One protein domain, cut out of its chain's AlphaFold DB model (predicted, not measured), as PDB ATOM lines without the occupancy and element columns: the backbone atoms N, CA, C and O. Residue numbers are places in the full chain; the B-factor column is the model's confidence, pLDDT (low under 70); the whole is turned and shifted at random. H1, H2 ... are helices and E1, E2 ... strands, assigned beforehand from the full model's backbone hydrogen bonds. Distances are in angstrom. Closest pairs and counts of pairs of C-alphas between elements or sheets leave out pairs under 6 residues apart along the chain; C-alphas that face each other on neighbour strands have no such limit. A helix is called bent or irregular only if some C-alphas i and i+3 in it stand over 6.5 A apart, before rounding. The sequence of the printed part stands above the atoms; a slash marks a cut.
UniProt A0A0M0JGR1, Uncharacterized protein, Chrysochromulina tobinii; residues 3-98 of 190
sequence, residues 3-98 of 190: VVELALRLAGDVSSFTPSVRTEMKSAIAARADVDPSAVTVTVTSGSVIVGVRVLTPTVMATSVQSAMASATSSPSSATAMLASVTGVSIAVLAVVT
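What this domain is: This is residues 3 to 98 of the 190 residues of an uncharacterized protein of Chrysochromulina tobinii (UniProt A0A0M0JGR1). A strongly twisted four-stranded sheet has three helices packed over one face, two layers, and its other face is bare. H1 covers the E2 side, H2 runs along E1 and H3 crosses over the edge strand E4. The 96 printed residues hold three named helices and four named strands, in the order E1, H1, E2, E3, H2, H3, E4; the antiparallel sheet runs E2, E3, E1, E4. The class is mixed, and the whole is compact, with a radius of gyration of the C-alphas of 12.2 A and spans of 37 by 24 by 22 A.

How they stand to each other: Start at E1, residues 3 to 10; N 6 and O 53 of E3, residues 50 to 57, are 3.0 A apart, within hydrogen-bond range. H1, residues 19 to 33, is on the sheet at a height of 8.1 A, its C-alpha 26 being 6.3 A from C-alpha 40 of E2, residues 40 to 45. E2 and E3 form a hairpin, with N 43 and O 52 at 2.8 A. H2, residues 59 to 72, is irregular, C-alphas 60 and 63 being 7.2 A apart; H1 touches it with residues 32 to 33 alone, closest at the C-alphas of Ala 33 and Val 65, 5.0 A. H3, residues 76 to 83, touches H2 only at the corner, C-alphas 72 and 78 being closest at 5.4 A. In E4, residues 93 to 98, N 97 and O 7 of E1 are 2.9 A apart. E1, H1, E2 and E3, H2 H3, E4 are split strand-helix-strand units, same-way strands with another strand between them, both crossovers right-handed. Every O i to N i+4 pair is within range in H1 and H3, and 8 of 10 in H2.

Where its parts are: Find C-alpha 3 at (479.727, 239.000, 421.729), where E1 begins its 22.1 A. H1 spans 20.7 A, E3 22.4 A and H2 19.9 A. E4 ends at C-alpha 98, (492.440, 236.445, 416.234).

The domain as a whole: The C-alphas of Ser 15 and Val 60 are farthest apart, 37.2 A. The printed part has no cut and no long link; residues 47 and 87 to 89 are under 70 in pLDDT.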
ATOM      1  N   VAL A   3     478.620 239.781 421.199       87.38
ATOM      2  CA  VAL A   3     479.727 239.000 421.729       87.38
ATOM      3  C   VAL A   3     480.996 239.513 421.082       87.38
ATOM      4  O   VAL A   3     481.085 239.558 419.863       87.38
ATOM      5  N   VAL A   4     481.982 239.890 421.885       87.00
ATOM      6  CA  VAL A   4     483.313 240.204 421.373       87.00
ATOM      7  C   VAL A   4     484.204 238.992 421.589       87.00
ATOM      8  O   VAL A   4     484.408 238.565 422.726       87.00
ATOM      9  N   GLU A   5     484.699 238.417 420.498       89.12
ATOM     10  CA  GLU A   5     485.584 237.255 420.530       89.12
ATOM     11  C   GLU A   5     487.003 237.636 420.122       89.12
ATOM     12  O   GLU A   5     487.199 238.400 419.177       89.12
ATOM     13  N   LEU A   6     487.989 237.082 420.824       88.94
ATOM     14  CA  LEU A   6     489.407 237.176 420.478       88.94
ATOM     15  C   LEU A   6     490.123 235.871 420.825       88.94
ATOM     16  O   LEU A   6     489.676 235.113 421.690       88.94
ATOM     17  N   ALA A   7     491.259 235.625 420.174       89.62
ATOM     18  CA  ALA A   7     492.090 234.463 420.460       89.62
ATOM     19  C   ALA A   7     493.565 234.851 420.553       89.62
ATOM     20  O   ALA A   7     494.116 235.508 419.667       89.62
ATOM     21  N   LEU A   8     494.215 234.402 421.623       88.31
ATOM     22  CA  LEU A   8     495.629 234.642 421.888       88.31
ATOM     23  C   LEU A   8     496.375 233.318 421.949       88.31
ATOM     24  O   LEU A   8     495.880 232.344 422.508       88.31
ATOM     25  N   ARG A   9     497.590 233.295 421.406       89.19
ATOM     26  CA  ARG A   9     498.517 232.176 421.554       89.19
ATOM     27  C   ARG A   9     499.511 232.498 422.652       89.19
ATOM     28  O   ARG A   9     500.244 233.483 422.564       89.19
ATOM     29  N   LEU A  10     499.559 231.641 423.656       86.44
ATOM     30  CA  LEU A  10     500.424 231.767 424.819       86.44
ATOM     31  C   LEU A  10     501.568 230.751 424.731       86.44
ATOM     32  O   LEU A  10     501.447 229.702 424.094       86.44
ATOM     33  N   ALA A  11     502.689 231.080 425.365       84.56
ATOM     34  CA  ALA A  11     503.762 230.143 425.650       84.56
ATOM     35  C   ALA A  11     503.418 229.301 426.885       84.56
ATOM     36  O   ALA A  11     502.722 229.763 427.789       84.56
ATOM     37  N   GLY A  12     503.960 228.087 426.932       79.06
ATOM     38  CA  GLY A  12     503.772 227.154 428.038       79.06
ATOM     39  C   GLY A  12     502.883 225.975 427.665       79.06
ATOM     40  O   GLY A  12     502.673 225.691 426.486       79.06
ATOM     41  N   ASP A  13     502.388 225.289 428.691       81.62
ATOM     42  CA  ASP A  13     501.535 224.113 428.559       81.62
ATOM     43  C   ASP A  13     500.143 224.380 429.145       81.62
ATOM     44  O   ASP A  13     499.991 225.149 430.098       81.62
ATOM     45  N   VAL A  14     499.118 223.728 428.592       79.88
ATOM     46  CA  VAL A  14     497.731 223.835 429.068       79.88
ATOM     47  C   VAL A  14     497.582 223.413 430.532       79.88
ATOM     48  O   VAL A  14     496.733 223.958 431.237       79.88
ATOM     49  N   SER A  15     498.427 222.500 431.023       80.94
ATOM     50  CA  SER A  15     498.432 222.049 432.416       80.94
ATOM     51  C   SER A  15     498.775 223.161 433.411       80.94
ATOM     52  O   SER A  15     498.356 223.088 434.565       80.94
ATOM     53  N   SER A  16     499.478 224.214 432.987       79.88
ATOM     54  CA  SER A  16     499.757 225.382 433.832       79.88
ATOM     55  C   SER A  16     498.521 226.272 434.039       79.88
ATOM     56  O   SER A  16     498.456 227.023 435.009       79.88
ATOM     57  N   PHE A  17     497.504 226.166 433.176       81.06
ATOM     58  CA  PHE A  17     496.276 226.967 433.235       81.06
ATOM     59  C   PHE A  17     495.220 226.300 434.119       81.06
ATOM     60  O   PHE A  17     494.135 225.904 433.676       81.06
ATOM     61  N   THR A  18     495.541 226.188 435.408       84.94
ATOM     62  CA  THR A  18     494.617 225.681 436.429       84.94
ATOM     63  C   THR A  18     493.317 226.509 436.464       84.94
ATOM     64  O   THR A  18     493.267 227.633 435.952       84.94
ATOM     65  N   PRO A  19     492.219 225.990 437.048       83.00
ATOM     66  CA  PRO A  19     490.968 226.741 437.173       83.00
ATOM     67  C   PRO A  19     491.156 228.120 437.820       83.00
ATOM     68  O   PRO A  19     490.564 229.087 437.357       83.00
ATOM     69  N   SER A  20     492.036 228.228 438.821       85.50
ATOM     70  CA  SER A  20     492.370 229.495 439.480       85.50
ATOM     71  C   SER A  20     493.008 230.491 438.513       85.50
ATOM     72  O   SER A  20     492.555 231.624 438.420       85.50
ATOM     73  N   VAL A  21     493.987 230.051 437.714       85.38
ATOM     74  CA  VAL A  21     494.623 230.885 436.678       85.38
ATOM     75  C   VAL A  21     493.592 231.342 435.641       85.38
ATOM     76  O   VAL A  21     493.615 232.491 435.211       85.38
ATOM     77  N   ARG A  22     492.635 230.483 435.265       85.38
ATOM     78  CA  ARG A  22     491.530 230.865 434.366       85.38
ATOM     79  C   ARG A  22     490.605 231.913 434.972       85.38
ATOM     80  O   ARG A  22     490.198 232.819 434.248       85.38
ATOM     81  N   THR A  23     490.298 231.818 436.260       86.19
ATOM     82  CA  THR A  23     489.513 232.836 436.974       86.19
ATOM     83  C   THR A  23     490.250 234.173 437.031       86.19
ATOM     84  O   THR A  23     489.649 235.201 436.733       86.19
ATOM     85  N   GLU A  24     491.552 234.164 437.314       87.38
ATOM     86  CA  GLU A  24     492.383 235.374 437.317       87.38
ATOM     87  C   GLU A  24     492.458 236.011 435.921       87.38
ATOM     88  O   GLU A  24     492.216 237.206 435.772       87.38
ATOM     89  N   MET A  25     492.702 235.210 434.874       86.81
ATOM     90  CA  MET A  25     492.680 235.684 433.483       86.81
ATOM     91  C   MET A  25     491.330 236.310 433.144       86.81
ATOM     92  O   MET A  25     491.262 237.401 432.589       86.81
ATOM     93  N   LYS A  26     490.248 235.623 433.509       88.62
ATOM     94  CA  LYS A  26     488.880 236.087 433.306       88.62
ATOM     95  C   LYS A  26     488.625 237.422 434.011       88.62
ATOM     96  O   LYS A  26     488.031 238.303 433.399       88.62
ATOM     97  N   SER A  27     489.104 237.591 435.242       85.88
ATOM     98  CA  SER A  27     489.022 238.852 435.990       85.88
ATOM     99  C   SER A  27     489.821 239.974 435.318       85.88
ATOM    100  O   SER A  27     489.291 241.057 435.091       85.88
ATOM    101  N   ALA A  28     491.063 239.703 434.905       87.00
ATOM    102  CA  ALA A  28     491.904 240.676 434.205       87.00
ATOM    103  C   ALA A  28     491.280 241.129 432.872       87.00
ATOM    104  O   ALA A  28     491.299 242.312 432.528       87.00
ATOM    105  N   ILE A  29     490.670 240.193 432.141       85.88
ATOM    106  CA  ILE A  29     489.926 240.476 430.911       85.88
ATOM    107  C   ILE A  29     488.700 241.334 431.196       85.88
ATOM    108  O   ILE A  29     488.493 242.333 430.512       85.88
ATOM    109  N   ALA A  30     487.913 240.963 432.202       86.25
ATOM    110  CA  ALA A  30     486.718 241.689 432.607       86.25
ATOM    111  C   ALA A  30     487.044 243.139 432.995       86.25
ATOM    112  O   ALA A  30     486.427 244.065 432.478       86.25
ATOM    113  N   ALA A  31     488.094 243.340 433.796       86.56
ATOM    114  CA  ALA A  31     488.581 244.661 434.183       86.56
ATOM    115  C   ALA A  31     489.046 245.493 432.978       86.56
ATOM    116  O   ALA A  31     488.823 246.698 432.930       86.56
ATOM    117  N   ARG A  32     489.678 244.865 431.977       83.69
ATOM    118  CA  ARG A  32     490.128 245.576 430.774       83.69
ATOM    119  C   ARG A  32     488.989 245.919 429.820       83.69
ATOM    120  O   ARG A  32     489.065 246.929 429.126       83.69
ATOM    121  N   ALA A  33     487.983 245.057 429.754       83.12
ATOM    122  CA  ALA A  33     486.786 245.246 428.953       83.12
ATOM    123  C   ALA A  33     485.733 246.122 429.656       83.12
ATOM    124  O   ALA A  33     484.754 246.470 429.009       83.12
ATOM    125  N   ASP A  34     485.934 246.490 430.926       85.31
ATOM    126  CA  ASP A  34     484.960 247.217 431.752       85.31
ATOM    127  C   ASP A  34     483.601 246.489 431.820       85.31
ATOM    128  O   ASP A  34     482.530 247.053 431.615       85.31
ATOM    129  N   VAL A  35     483.652 245.173 432.042       86.81
ATOM    130  CA  VAL A  35     482.469 244.302 432.125       86.81
ATOM    131  C   VAL A  35     482.530 243.415 433.358       86.81
ATOM    132  O   VAL A  35     483.594 243.166 433.922       86.81
ATOM    133  N   ASP A  36     481.383 242.860 433.736       86.38
ATOM    134  CA  ASP A  36     481.321 241.834 434.768       86.38
ATOM    135  C   ASP A  36     482.061 240.557 434.332       86.38
ATOM    136  O   ASP A  36     481.856 240.077 433.209       86.38
ATOM    137  N   PRO A  37     482.849 239.917 435.218       82.94
ATOM    138  CA  PRO A  37     483.501 238.654 434.899       82.94
ATOM    139  C   PRO A  37     482.470 237.593 434.523       82.94
ATOM    140  O   PRO A  37     482.729 236.790 433.640       82.94
ATOM    141  N   SER A  38     481.259 237.602 435.079       85.94
ATOM    142  CA  SER A  38     480.185 236.680 434.676       85.94
ATOM    143  C   SER A  38     479.865 236.717 433.174       85.94
ATOM    144  O   SER A  38     479.462 235.699 432.619       85.94
ATOM    145  N   ALA A  39     480.114 237.842 432.504       86.44
ATOM    146  CA  ALA A  39     479.907 238.007 431.070       86.44
ATOM    147  C   ALA A  39     481.085 237.492 430.215       86.44
ATOM    148  O   ALA A  39     480.981 237.401 428.991       86.44
ATOM    149  N   VAL A  40     482.207 237.130 430.845       87.94
ATOM    150  CA  VAL A  40     483.439 236.683 430.188       87.94
ATOM    151  C   VAL A  40     483.569 235.162 430.252       87.94
ATOM    152  O   VAL A  40     483.471 234.534 431.308       87.94
ATOM    153  N   THR A  41     483.854 234.543 429.114       88.56
ATOM    154  CA  THR A  41     484.169 233.117 428.994       88.56
ATOM    155  C   THR A  41     485.576 232.956 428.443       88.56
ATOM    156  O   THR A  41     485.902 233.518 427.402       88.56
ATOM    157  N   VAL A  42     486.403 232.170 429.135       86.88
ATOM    158  CA  VAL A  42     487.785 231.875 428.737       86.88
ATOM    159  C   VAL A  42     487.906 230.381 428.451       86.88
ATOM    160  O   VAL A  42     487.629 229.552 429.316       86.88
ATOM    161  N   THR A  43     488.330 230.048 427.238       86.75
ATOM    162  CA  THR A  43     488.525 228.680 426.745       86.75
ATOM    163  C   THR A  43     490.001 228.482 426.440       86.75
ATOM    164  O   THR A  43     490.597 229.328 425.785       86.75
ATOM    165  N   VAL A  44     490.598 227.388 426.910       85.50
ATOM    166  CA  VAL A  44     492.007 227.060 426.643       85.50
ATOM    167  C   VAL A  44     492.051 225.749 425.874       85.50
ATOM    168  O   VAL A  44     491.524 224.746 426.355       85.50
ATOM    169  N   THR A  45     492.666 225.761 424.694       83.69
ATOM    170  CA  THR A  45     492.730 224.600 423.796       83.69
ATOM    171  C   THR A  45     494.164 224.085 423.672       83.69
ATOM    172  O   THR A  45     495.112 224.870 423.582       83.69
ATOM    173  N   SER A  46     494.320 222.759 423.656       77.50
ATOM    174  CA  SER A  46     495.598 222.063 423.443       77.50
ATOM    175  C   SER A  46     495.990 222.022 421.957       77.50
ATOM    176  O   SER A  46     495.121 221.987 421.092       77.50
ATOM    177  N   GLY A  47     497.296 221.975 421.651       67.06
ATOM    178  CA  GLY A  47     497.825 221.970 420.266       67.06
ATOM    179  C   GLY A  47     498.672 223.195 419.881       67.06
ATOM    180  O   GLY A  47     499.005 223.384 418.715       67.06
ATOM    181  N   SER A  48     499.019 224.001 420.884       70.50
ATOM    182  CA  SER A  48     499.525 225.386 420.902       70.50
ATOM    183  C   SER A  48     498.560 226.062 421.856       70.50
ATOM    184  O   SER A  48     497.376 226.080 421.546       70.50
ATOM    185  N   VAL A  49     499.003 226.508 423.034       84.31
ATOM    186  CA  VAL A  49     498.101 227.058 424.059       84.31
ATOM    187  C   VAL A  49     497.356 228.253 423.469       84.31
ATOM    188  O   VAL A  49     497.892 229.357 423.391       84.31
ATOM    189  N   ILE A  50     496.135 228.013 422.999       88.31
ATOM    190  CA  ILE A  50     495.273 229.029 422.410       88.31
ATOM    191  C   ILE A  50     494.205 229.333 423.443       88.31
ATOM    192  O   ILE A  50     493.423 228.461 423.824       88.31
ATOM    193  N   VAL A  51     494.199 230.579 423.897       86.44
ATOM    194  CA  VAL A  51     493.190 231.112 424.798       86.44
ATOM    195  C   VAL A  51     492.168 231.864 423.961       86.44
ATOM    196  O   VAL A  51     492.452 232.938 423.435       86.44
ATOM    197  N   GLY A  52     490.985 231.274 423.828       87.88
ATOM    198  CA  GLY A  52     489.804 231.922 423.280       87.88
ATOM    199  C   GLY A  52     489.072 232.682 424.378       87.88
ATOM    200  O   GLY A  52     488.744 232.117 425.420       87.88
ATOM    201  N   VAL A  53     488.799 233.958 424.148       86.94
ATOM    202  CA  VAL A  53     488.075 234.822 425.077       86.94
ATOM    203  C   VAL A  53     486.804 235.292 424.394       86.94
ATOM    204  O   VAL A  53     486.839 235.766 423.261       86.94
ATOM    205  N   ARG A  54     485.680 235.159 425.097       88.88
ATOM    206  CA  ARG A  54     484.362 235.596 424.641       88.88
ATOM    207  C   ARG A  54     483.781 236.528 425.684       88.88
ATOM    208  O   ARG A  54     483.641 236.131 426.839       88.88
ATOM    209  N   VAL A  55     483.434 237.741 425.288       88.62
ATOM    210  CA  VAL A  55     482.841 238.744 426.173       88.62
ATOM    211  C   VAL A  55     481.427 239.037 425.707       88.62
ATOM    212  O   VAL A  55     481.236 239.549 424.608       88.62
ATOM    213  N   LEU A  56     480.435 238.708 426.528       87.94
ATOM    214  CA  LEU A  56     479.040 239.051 426.281       87.94
ATOM    215  C   LEU A  56     478.778 240.469 426.796       87.94
ATOM    216  O   LEU A  56     479.010 240.761 427.962       87.94
ATOM    217  N   THR A  57     478.301 241.363 425.938       84.81
ATOM    218  CA  THR A  57     478.078 242.766 426.305       84.81
ATOM    219  C   THR A  57     476.860 243.349 425.574       84.81
ATOM    220  O   THR A  57     476.478 242.860 424.501       84.81
ATOM    221  N   PRO A  58     476.188 244.375 426.126       83.75
ATOM    222  CA  PRO A  58     475.161 245.107 425.398       83.75
ATOM    223  C   PRO A  58     475.729 245.719 424.112       83.75
ATOM    224  O   PRO A  58     476.829 246.267 424.104       83.75
ATOM    225  N   THR A  59     474.955 245.694 423.024       80.44
ATOM    226  CA  THR A  59     475.384 246.183 421.698       80.44
ATOM    227  C   THR A  59     475.863 247.642 421.735       80.44
ATOM    228  O   THR A  59     476.810 247.999 421.043       80.44
ATOM    229  N   VAL A  60     475.283 248.465 422.614       82.50
ATOM    230  CA  VAL A  60     475.676 249.870 422.824       82.50
ATOM    231  C   VAL A  60     477.077 250.043 423.428       82.50
ATOM    232  O   VAL A  60     477.701 251.076 423.214       82.50
ATOM    233  N   MET A  61     477.589 249.043 424.153       84.62
ATOM    234  CA  MET A  61     478.937 249.041 424.742       84.62
ATOM    235  C   MET A  61     479.943 248.233 423.913       84.62
ATOM    236  O   MET A  61     481.149 248.385 424.099       84.62
ATOM    237  N   ALA A  62     479.474 247.408 422.972       83.44
ATOM    238  CA  ALA A  62     480.306 246.478 422.211       83.44
ATOM    239  C   ALA A  62     481.475 247.155 421.482       83.44
ATOM    240  O   ALA A  62     482.582 246.624 421.495       83.44
ATOM    241  N   THR A  63     481.266 248.342 420.907       85.06
ATOM    242  CA  THR A  63     482.329 249.111 420.231       85.06
ATOM    243  C   THR A  63     483.416 249.578 421.197       85.06
ATOM    244  O   THR A  63     484.604 249.465 420.888       85.06
ATOM    245  N   SER A  64     483.035 250.060 422.385       86.88
ATOM    246  CA  SER A  64     483.991 250.482 423.418       86.88
ATOM    247  C   SER A  64     484.780 249.295 423.956       86.88
ATOM    248  O   SER A  64     486.005 249.355 424.036       86.88
ATOM    249  N   VAL A  65     484.088 248.189 424.243       86.19
ATOM    250  CA  VAL A  65     484.698 246.931 424.690       86.19
ATOM    251  C   VAL A  65     485.670 246.403 423.635       86.19
ATOM    252  O   VAL A  65     486.805 246.050 423.952       86.19
ATOM    253  N   GLN A  66     485.265 246.393 422.364       86.50
ATOM    254  CA  GLN A  66     486.120 245.948 421.272       86.50
ATOM    255  C   GLN A  66     487.345 246.842 421.107       86.50
ATOM    256  O   GLN A  66     488.434 246.306 420.949       86.50
ATOM    257  N   SER A  67     487.211 248.166 421.216       86.88
ATOM    258  CA  SER A  67     488.351 249.088 421.137       86.88
ATOM    259  C   SER A  67     489.313 248.916 422.317       86.88
ATOM    260  O   SER A  67     490.530 248.881 422.129       86.88
ATOM    261  N   ALA A  68     488.785 248.746 423.533       86.62
ATOM    262  CA  ALA A  68     489.585 248.493 424.728       86.62
ATOM    263  C   ALA A  68     490.363 247.173 424.620       86.62
ATOM    264  O   ALA A  68     491.562 247.125 424.920       86.62
ATOM    265  N   MET A  69     489.709 246.118 424.123       86.06
ATOM    266  CA  MET A  69     490.352 244.831 423.870       86.06
ATOM    267  C   MET A  69     491.321 244.895 422.689       86.06
ATOM    268  O   MET A  69     492.410 244.348 422.794       86.06
ATOM    269  N   ALA A  70     490.998 245.617 421.614       85.06
ATOM    270  CA  ALA A  70     491.877 245.801 420.458       85.06
ATOM    271  C   ALA A  70     493.166 246.511 420.855       85.06
ATOM    272  O   ALA A  70     494.249 246.083 420.469       85.06
ATOM    273  N   SER A  71     493.062 247.548 421.688       84.62
ATOM    274  CA  SER A  71     494.219 248.229 422.264       84.62
ATOM    275  C   SER A  71     495.048 247.284 423.139       84.62
ATOM    276  O   SER A  71     496.275 247.243 423.027       84.62
ATOM    277  N   ALA A  72     494.386 246.477 423.971       83.44
ATOM    278  CA  ALA A  72     495.061 245.525 424.844       83.44
ATOM    279  C   ALA A  72     495.764 244.400 424.067       83.44
ATOM    280  O   ALA A  72     496.846 243.975 424.454       83.44
ATOM    281  N   THR A  73     495.198 243.953 422.947       84.31
ATOM    282  CA  THR A  73     495.747 242.882 422.106       84.31
ATOM    283  C   THR A  73     496.404 243.404 420.832       84.31
ATOM    284  O   THR A  73     496.558 242.645 419.883       84.31
ATOM    285  N   SER A  74     496.775 244.684 420.772       84.94
ATOM    286  CA  SER A  74     497.403 245.264 419.573       84.94
ATOM    287  C   SER A  74     498.782 244.643 419.303       84.94
ATOM    288  O   SER A  74     499.189 244.466 418.158       84.94
ATOM    289  N   SER A  75     499.462 244.226 420.376       82.94
ATOM    290  CA  SER A  75     500.777 243.585 420.337       82.94
ATOM    291  C   SER A  75     500.874 242.460 421.374       82.94
ATOM    292  O   SER A  75     500.213 242.535 422.416       82.94
ATOM    293  N   PRO A  76     501.754 241.458 421.172       82.94
ATOM    294  CA  PRO A  76     502.000 240.403 422.159       82.94
ATOM    295  C   PRO A  76     502.427 240.960 423.525       82.94
ATOM    296  O   PRO A  76     501.977 240.480 424.564       82.94
ATOM    297  N   SER A  77     503.236 242.025 423.540       82.75
ATOM    298  CA  SER A  77     503.655 242.703 424.772       82.75
ATOM    299  C   SER A  77     502.483 243.347 425.513       82.75
ATOM    300  O   SER A  77     502.382 243.197 426.727       82.75
ATOM    301  N   SER A  78     501.560 244.004 424.802       84.94
ATOM    302  CA  SER A  78     500.351 244.592 425.399       84.94
ATOM    303  C   SER A  78     499.422 243.514 425.961       84.94
ATOM    304  O   SER A  78     498.917 243.650 427.074       84.94
ATOM    305  N   ALA A  79     499.270 242.401 425.240       84.62
ATOM    306  CA  ALA A  79     498.474 241.266 425.697       84.62
ATOM    307  C   ALA A  79     499.107 240.596 426.931       84.62
ATOM    308  O   ALA A  79     498.409 240.195 427.857       84.62
ATOM    309  N   THR A  80     500.439 240.535 426.980       85.00
ATOM    310  CA  THR A  80     501.185 240.063 428.154       85.00
ATOM    311  C   THR A  80     501.010 241.012 429.339       85.00
ATOM    312  O   THR A  80     500.760 240.555 430.448       85.00
ATOM    313  N   ALA A  81     501.056 242.328 429.114       84.25
ATOM    314  CA  ALA A  81     500.805 243.325 430.154       84.25
ATOM    315  C   ALA A  81     499.377 243.227 430.720       84.25
ATOM    316  O   ALA A  81     499.178 243.370 431.921       84.25
ATOM    317  N   MET A  82     498.389 242.916 429.880       84.44
ATOM    318  CA  MET A  82     497.013 242.653 430.311       84.44
ATOM    319  C   MET A  82     496.901 241.393 431.187       84.44
ATOM    320  O   MET A  82     496.111 241.362 432.127       84.44
ATOM    321  N   LEU A  83     497.704 240.365 430.906       78.19
ATOM    322  CA  LEU A  83     497.760 239.121 431.681       78.19
ATOM    323  C   LEU A  83     498.723 239.204 432.878       78.19
ATOM    324  O   LEU A  83     498.798 238.259 433.657       78.19
ATOM    325  N   ALA A  84     499.421 240.328 433.073       79.25
ATOM    326  CA  ALA A  84     500.372 240.508 434.169       79.25
ATOM    327  C   ALA A  84     499.705 240.523 435.555       79.25
ATOM    328  O   ALA A  84     500.364 240.229 436.549       79.25
ATOM    329  N   SER A  85     498.402 240.822 435.631       74.38
ATOM    330  CA  SER A  85     497.625 240.703 436.873       74.38
ATOM    331  C   SER A  85     497.373 239.255 437.305       74.38
ATOM    332  O   SER A  85     496.908 239.038 438.418       74.38
ATOM    333  N   VAL A  86     497.663 238.263 436.456       77.69
ATOM    334  CA  VAL A  86     497.466 236.850 436.788       77.69
ATOM    335  C   VAL A  86     498.578 236.386 437.717       77.69
ATOM    336  O   VAL A  86     499.725 236.183 437.316       77.69
ATOM    337  N   THR A  87     498.227 236.181 438.980       69.44
ATOM    338  CA  THR A  87     499.180 235.723 439.989       69.44
ATOM    339  C   THR A  87     499.302 234.195 439.927       69.44
ATOM    340  O   THR A  87     498.304 233.487 440.031       69.44
ATOM    341  N   GLY A  88     500.520 233.665 439.762       64.44
ATOM    342  CA  GLY A  88     500.807 232.225 439.899       64.44
ATOM    343  C   GLY A  88     501.462 231.536 438.699       64.44
ATOM    344  O   GLY A  88     502.040 230.468 438.880       64.44
ATOM    345  N   VAL A  89     501.441 232.133 437.502       69.38
ATOM    346  CA  VAL A  89     502.158 231.627 436.314       69.38
ATOM    347  C   VAL A  89     502.623 232.802 435.461       69.38
ATOM    348  O   VAL A  89     501.854 233.719 435.189       69.38
ATOM    349  N   SER A  90     503.872 232.764 434.996       76.56
ATOM    350  CA  SER A  90     504.371 233.729 434.014       76.56
ATOM    351  C   SER A  90     503.805 233.401 432.637       76.56
ATOM    352  O   SER A  90     504.282 232.500 431.948       76.56
ATOM    353  N   ILE A  91     502.765 234.130 432.244       78.38
ATOM    354  CA  ILE A  91     502.139 233.984 430.936       78.38
ATOM    355  C   ILE A  91     502.858 234.889 429.940       78.38
ATOM    356  O   ILE A  91     502.776 236.109 430.041       78.38
ATOM    357  N   ALA A  92     503.531 234.299 428.953       82.81
ATOM    358  CA  ALA A  92     504.067 235.043 427.818       82.81
ATOM    359  C   ALA A  92     503.152 234.858 426.606       82.81
ATOM    360  O   ALA A  92     502.905 233.729 426.177       82.81
ATOM    361  N   VAL A  93     502.646 235.949 426.034       83.31
ATOM    362  CA  VAL A  93     501.875 235.886 424.787       83.31
ATOM    363  C   VAL A  93     502.851 235.814 423.619       83.31
ATOM    364  O   VAL A  93     503.691 236.691 423.444       83.31
ATOM    365  N   LEU A  94     502.738 234.759 422.816       85.50
ATOM    366  CA  LEU A  94     503.568 234.544 421.632       85.50
ATOM    367  C   LEU A  94     503.010 235.289 420.421       85.50
ATOM    368  O   LEU A  94     503.769 235.836 419.628       85.50
ATOM    369  N   ALA A  95     501.687 235.274 420.253       85.75
ATOM    370  CA  ALA A  95     501.030 235.900 419.114       85.75
ATOM    371  C   ALA A  95     499.547 236.162 419.385       85.75
ATOM    372  O   ALA A  95     498.899 235.457 420.161       85.75
ATOM    373  N   VAL A  96     499.001 237.142 418.675       84.75
ATOM    374  CA  VAL A  96     497.558 237.376 418.580       84.75
ATOM    375  C   VAL A  96     497.060 236.540 417.406       84.75
ATOM    376  O   VAL A  96     497.467 236.773 416.272       84.75
ATOM    377  N   VAL A  97     496.254 235.515 417.684       84.69
ATOM    378  CA  VAL A  97     495.746 234.584 416.658       84.69
ATOM    379  C   VAL A  97     494.543 235.190 415.953       84.69
ATOM    380  O   VAL A  97     494.443 235.122 414.732       84.69
ATOM    381  N   THR A  98     493.661 235.816 416.732       84.94
ATOM    382  CA  THR A  98     492.440 236.445 416.234       84.94
ATOM    383  C   THR A  98     492.242 237.780 416.928       84.94
ATOM    384  O   THR A  98     492.188 237.849 418.159       84.94
TER     385      THR A  98